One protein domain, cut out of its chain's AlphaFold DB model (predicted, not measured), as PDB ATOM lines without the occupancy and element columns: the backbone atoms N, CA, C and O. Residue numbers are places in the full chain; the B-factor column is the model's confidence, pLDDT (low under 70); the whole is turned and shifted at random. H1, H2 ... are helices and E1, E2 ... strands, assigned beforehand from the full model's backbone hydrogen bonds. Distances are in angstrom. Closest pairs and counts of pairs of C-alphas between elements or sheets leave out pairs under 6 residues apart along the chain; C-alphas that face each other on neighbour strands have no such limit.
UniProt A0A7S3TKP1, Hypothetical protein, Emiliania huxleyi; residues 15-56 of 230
ATOM      1  N   VAL A  15     195.205 116.613 122.806       95.00
ATOM      2  CA  VAL A  15     194.565 117.806 122.230       95.00
ATOM      3  C   VAL A  15     193.641 117.365 121.096       95.00
ATOM      4  O   VAL A  15     194.082 116.677 120.174       95.00
ATOM      5  N   LEU A  16     192.363 117.727 121.185       94.62
ATOM      6  CA  LEU A  16     191.361 117.460 120.150       94.62
ATOM      7  C   LEU A  16     191.189 118.655 119.217       94.62
ATOM      8  O   LEU A  16     191.065 118.488 118.008       94.62
ATOM      9  N   HIS A  17     191.184 119.854 119.794       90.75
ATOM     10  CA  HIS A  17     190.951 121.106 119.092       90.75
ATOM     11  C   HIS A  17     191.717 122.227 119.799       90.75
ATOM     12  O   HIS A  17     191.711 122.289 121.026       90.75
ATOM     13  N   SER A  18     192.377 123.112 119.050       93.31
ATOM     14  CA  SER A  18     193.138 124.239 119.618       93.31
ATOM     15  C   SER A  18     192.270 125.429 120.023       93.31
ATOM     16  O   SER A  18     192.784 126.370 120.612       93.31
ATOM     17  N   GLY A  19     190.978 125.393 119.699       92.94
ATOM     18  CA  GLY A  19     190.052 126.505 119.867       92.94
ATOM     19  C   GLY A  19     189.909 127.345 118.597       92.94
ATOM     20  O   GLY A  19     190.837 127.447 117.794       92.94
ATOM     21  N   ASP A  20     188.722 127.915 118.409       94.62
ATOM     22  CA  ASP A  20     188.389 128.889 117.369       94.62
ATOM     23  C   ASP A  20     187.305 129.863 117.875       94.62
ATOM     24  O   ASP A  20     186.972 129.883 119.054       94.62
ATOM     25  N   ARG A  21     186.714 130.685 117.003       93.50
ATOM     26  CA  ARG A  21     185.661 131.647 117.394       93.50
ATOM     27  C   ARG A  21     184.361 131.018 117.936       93.50
ATOM     28  O   ARG A  21     183.493 131.755 118.399       93.50
ATOM     29  N   HIS A  22     184.176 129.706 117.806       92.88
ATOM     30  CA  HIS A  22     182.954 128.982 118.159       92.88
ATOM     31  C   HIS A  22     183.162 128.011 119.322       92.88
ATOM     32  O   HIS A  22     182.276 127.895 120.166       92.88
ATOM     33  N   LEU A  23     184.314 127.343 119.375       94.56
ATOM     34  CA  LEU A  23     184.622 126.302 120.347       94.56
ATOM     35  C   LEU A  23     185.939 126.613 121.074       94.56
ATOM     36  O   LEU A  23     186.913 126.969 120.408       94.56
ATOM     37  N   PRO A  24     186.019 126.439 122.407       95.31
ATOM     38  CA  PRO A  24     187.274 126.600 123.130       95.31
ATOM     39  C   PRO A  24     188.291 125.515 122.740       95.31
ATOM     40  O   PRO A  24     187.960 124.543 122.047       95.31
ATOM     41  N   PRO A  25     189.554 125.649 123.177       96.94
ATOM     42  CA  PRO A  25     190.492 124.539 123.141       96.94
ATOM     43  C   PRO A  25     189.897 123.346 123.890       96.94
ATOM     44  O   PRO A  25     189.387 123.517 124.994       96.94
ATOM     45  N   LEU A  26     189.967 122.147 123.314       97.81
ATOM     46  CA  LEU A  26     189.457 120.923 123.926       97.81
ATOM     47  C   LEU A  26     190.543 119.862 124.011       97.81
ATOM     48  O   LEU A  26     191.299 119.619 123.063       97.81
ATOM     49  N   VAL A  27     190.563 119.179 125.147       97.81
ATOM     50  CA  VAL A  27     191.423 118.037 125.422       97.81
ATOM     51  C   VAL A  27     190.587 116.824 125.786       97.81
ATOM     52  O   VAL A  27     189.513 116.916 126.374       97.81
ATOM     53  N   ASP A  28     191.134 115.669 125.451       97.50
ATOM     54  CA  ASP A  28     190.656 114.365 125.854       97.50
ATOM     55  C   ASP A  28     191.604 113.801 126.919       97.50
ATOM     56  O   ASP A  28     192.758 113.455 126.630       97.50
ATOM     57  N   VAL A  29     191.114 113.707 128.153       96.31
ATOM     58  CA  VAL A  29     191.890 113.271 129.319       96.31
ATOM     59  C   VAL A  29     191.374 111.946 129.882       96.31
ATOM     60  O   VAL A  29     190.186 111.644 129.758       96.31
ATOM     61  N   PRO A  30     192.232 111.135 130.529       96.25
ATOM     62  CA  PRO A  30     191.762 109.986 131.298       96.25
ATOM     63  C   PRO A  30     190.797 110.424 132.410       96.25
ATOM     64  O   PRO A  30     191.065 111.401 133.110       96.25
ATOM     65  N   GLY A  31     189.711 109.675 132.618       93.44
ATOM     66  CA  GLY A  31     188.744 109.912 133.699       93.44
ATOM     67  C   GLY A  31     189.258 109.465 135.072       93.44
ATOM     68  O   GLY A  31     188.646 108.637 135.742       93.44
ATOM     69  N   VAL A  32     190.425 109.958 135.493       89.69
ATOM     70  CA  VAL A  32     191.058 109.566 136.762       89.69
ATOM     71  C   VAL A  32     190.136 109.888 137.935       89.69
ATOM     72  O   VAL A  32     189.734 111.032 138.117       89.69
ATOM     73  N   GLY A  33     189.823 108.876 138.748       87.88
ATOM     74  CA  GLY A  33     188.906 109.024 139.882       87.88
ATOM     75  C   GLY A  33     187.424 109.045 139.497       87.88
ATOM     76  O   GLY A  33     186.588 109.263 140.369       87.88
ATOM     77  N   LEU A  34     187.092 108.787 138.228       94.44
ATOM     78  CA  LEU A  34     185.724 108.715 137.724       94.44
ATOM     79  C   LEU A  34     185.398 107.295 137.249       94.44
ATOM     80  O   LEU A  34     186.279 106.578 136.769       94.44
ATOM     81  N   PRO A  35     184.124 106.882 137.300       95.62
ATOM     82  CA  PRO A  35     183.659 105.650 136.666       95.62
ATOM     83  C   PRO A  35     183.415 105.847 135.154       95.62
ATOM     84  O   PRO A  35     182.526 105.234 134.570       95.62
ATOM     85  N   LEU A  36     184.205 106.716 134.523       97.12
ATOM     86  CA  LEU A  36     184.211 106.999 133.092       97.12
ATOM     87  C   LEU A  36     185.654 106.864 132.600       97.12
ATOM     88  O   LEU A  36     186.569 107.339 133.272       97.12
ATOM     89  N   PRO A  37     185.903 106.232 131.444       96.62
ATOM     90  CA  PRO A  37     187.267 106.024 130.970       96.62
ATOM     91  C   PRO A  37     187.943 107.331 130.540       96.62
ATOM     92  O   PRO A  37     189.166 107.460 130.656       96.62
ATOM     93  N   ARG A  38     187.167 108.289 130.021       97.06
ATOM     94  CA  ARG A  38     187.660 109.522 129.398       97.06
ATOM     95  C   ARG A  38     186.732 110.692 129.710       97.06
ATOM     96  O   ARG A  38     185.560 110.477 129.998       97.06
ATOM     97  N   VAL A  39     187.264 111.909 129.640       98.06
ATOM     98  CA  VAL A  39     186.503 113.162 129.749       98.06
ATOM     99  C   VAL A  39     187.005 114.130 128.687       98.06
ATOM    100  O   VAL A  39     188.213 114.348 128.564       98.06
ATOM    101  N   ILE A  40     186.075 114.712 127.933       98.19
ATOM    102  CA  ILE A  40     186.326 115.830 127.028       98.19
ATOM    103  C   ILE A  40     186.029 117.120 127.779       98.19
ATOM    104  O   ILE A  40     184.962 117.257 128.370       98.19
ATOM    105  N   LYS A  41     186.983 118.052 127.793       97.88
ATOM    106  CA  LYS A  41     186.862 119.345 128.484       97.88
ATOM    107  C   LYS A  41     187.888 120.350 127.946       97.88
ATOM    108  O   LYS A  41     188.825 119.935 127.261       97.88
ATOM    109  N   PRO A  42     187.788 121.645 128.287       97.44
ATOM    110  CA  PRO A  42     188.906 122.570 128.131       97.44
ATOM    111  C   PRO A  42     190.138 122.109 128.923       97.44
ATOM    112  O   PRO A  42     189.971 121.358 129.887       97.44
ATOM    113  N   PRO A  43     191.372 122.524 128.575       95.75
ATOM    114  CA  PRO A  43     192.567 122.178 129.352       95.75
ATOM    115  C   PRO A  43     192.391 122.464 130.849       95.75
ATOM    116  O   PRO A  43     192.538 121.562 131.681       95.75
ATOM    117  N   ASP A  44     191.935 123.671 131.163       95.31
ATOM    118  CA  ASP A  44     191.612 124.168 132.494       95.31
ATOM    119  C   ASP A  44     190.762 125.452 132.376       95.31
ATOM    120  O   ASP A  44     190.385 125.877 131.279       95.31
ATOM    121  N   ALA A  45     190.411 126.033 133.526       95.00
ATOM    122  CA  ALA A  45     189.627 127.262 133.607       95.00
ATOM    123  C   ALA A  45     190.376 128.489 133.060       95.00
ATOM    124  O   ALA A  45     189.735 129.405 132.550       95.00
ATOM    125  N   GLU A  46     191.710 128.507 133.143       95.12
ATOM    126  CA  GLU A  46     192.536 129.617 132.661       95.12
ATOM    127  C   GLU A  46     192.526 129.655 131.131       95.12
ATOM    128  O   GLU A  46     192.159 130.673 130.554       95.12
ATOM    129  N   ALA A  47     192.766 128.518 130.474       95.06
ATOM    130  CA  ALA A  47     192.693 128.395 129.020       95.06
ATOM    131  C   ALA A  47     191.299 128.743 128.463       95.06
ATOM    132  O   ALA A  47     191.181 129.360 127.403       95.06
ATOM    133  N   LEU A  48     190.231 128.358 129.170       95.69
ATOM    134  CA  LEU A  48     188.866 128.718 128.784       95.69
ATOM    135  C   LEU A  48     188.612 130.228 128.929       95.69
ATOM    136  O   LEU A  48     187.992 130.834 128.054       95.69
ATOM    137  N   TRP A  49     189.103 130.837 130.009       94.62
ATOM    138  CA  TRP A  49     188.983 132.275 130.234       94.62
ATOM    139  C   TRP A  49     189.783 133.087 129.210       94.62
ATOM    140  O   TRP A  49     189.266 134.055 128.654       94.62
ATOM    141  N   GLU A  50     191.017 132.679 128.909       95.19
ATOM    142  CA  GLU A  50     191.854 133.320 127.892       95.19
ATOM    143  C   GLU A  50     191.183 133.299 126.520       95.19
ATOM    144  O   GLU A  50     191.104 134.336 125.860       95.19
ATOM    145  N   TRP A  51     190.629 132.148 126.136       95.69
ATOM    146  CA  TRP A  51     189.862 131.998 124.905       95.69
ATOM    147  C   TRP A  51     188.662 132.957 124.843       95.69
ATOM    148  O   TRP A  51     188.457 133.630 123.832       95.69
ATOM    149  N   ALA A  52     187.883 133.066 125.924       94.56
ATOM    150  CA  ALA A  52     186.748 133.987 125.964       94.56
ATOM    151  C   ALA A  52     187.189 135.453 125.894       94.56
ATOM    152  O   ALA A  52     186.588 136.232 125.152       94.56
ATOM    153  N   ARG A  53     188.268 135.817 126.595       94.69
ATOM    154  CA  ARG A  53     188.845 137.167 126.576       94.69
ATOM    155  C   ARG A  53     189.310 137.576 125.179       94.69
ATOM    156  O   ARG A  53     189.109 138.713 124.765       94.69
ATOM    157  N   GLU A  54     189.936 136.674 124.428       95.19
ATOM    158  CA  GLU A  54     190.370 136.956 123.051       95.19
ATOM    159  C   GLU A  54     189.201 137.246 122.102       95.19
ATOM    160  O   GLU A  54     189.359 137.983 121.126       95.19
ATOM    161  N   LEU A  55     188.020 136.709 122.409       94.38
ATOM    162  CA  LEU A  55     186.787 136.939 121.664       94.38
ATOM    163  C   LEU A  55     185.939 138.093 122.226       94.38
ATOM    164  O   LEU A  55     184.896 138.393 121.643       94.38
ATOM    165  N   GLY A  56     186.362 138.733 123.323       93.88
ATOM    166  CA  GLY A  56     185.600 139.778 124.014       93.88
ATOM    167  C   GLY A  56     184.311 139.261 124.660       93.88
ATOM    168  O   GLY A  56     183.279 139.924 124.577       93.88
TER     169      GLY A  56
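This is residues 15 to 56 of the 230 residues of the protein "Hypothetical protein" of Emiliania huxleyi (UniProt A0A7S3TKP1). A narrow three-stranded antiparallel sheet, in which E2 and E3 form the longer hairpin and the short E1 sits beside the beginning of E2, is followed along the long axis by one helix, H1, which lies beyond the sheet's end and not over its face. The loop of residues 31 to 37 makes the opposite end of this rod, and the loop of residues 18 to 25 reaches from the sheet toward the helix end. The printed part has 42 residues, with three named strands and one named helix in the order E1, E2, E3, H1; the sheet runs E1, E2, E3, and the class is mixed, helices and strands. The whole is loose, with a radius of gyration of the C-alphas of 11.6 A, and spans 36 by 16 by 12 A.

The longest strand by residues is E2, residues 26 to 30, which covers 13.4 A from first to last C-alpha; C-alpha 26 is at (189.457, 120.923, 123.926). E3, residues 38 to 41, covers 9.9 A. E1, residues 15 to 17, covers 5.8 A and begins with C-alpha 15 at (194.565, 117.806, 122.230). H1, residues 45 to 54, covers 14.4 A and ends with C-alpha 54 at (190.370, 136.956, 123.051).

The three strands form a meander, each strand the antiparallel neighbour of the one before. E2 is the inner strand, and E1 and E3 are the edge strands. E2 and E3 are a hairpin, with 154 degrees between their N-to-C directions; C-alphas 30 and 38 face each other at 4.5 A, and N 27 and O 41 are within hydrogen-bond range at 2.8 A, as are N 39 and O 29 at 2.9 A. E1 and E2 are also a hairpin, at 149 degrees; C-alphas 15 and 27 face each other at 4.5 A, and N 26 and O 17 are within hydrogen-bond range at 2.9 A. The pairing is staggered: E2 pairs with E1 over residues 26 to 27 and with E3 over residues 27 to 30. E1 and E3 are apart. H1 is not on the sheet, with 3 pairs of C-alphas within 10 A, and is apart from E1 and E2. In H1 every O i to N i+4 pair is within hydrogen-bond range.

The two C-alphas farthest apart, those of Pro 35 and Gly 56, are 36.4 A from each other. The printed part runs from residue 15 to residue 56 and has no cut. The link from E3 to H1, with 3 residues, is tight; those from E1 to E2, with 8, and from E2 to E3, with 7, are short. The mean pLDDT of the printed part is 95.1, and no printed residue is under 70.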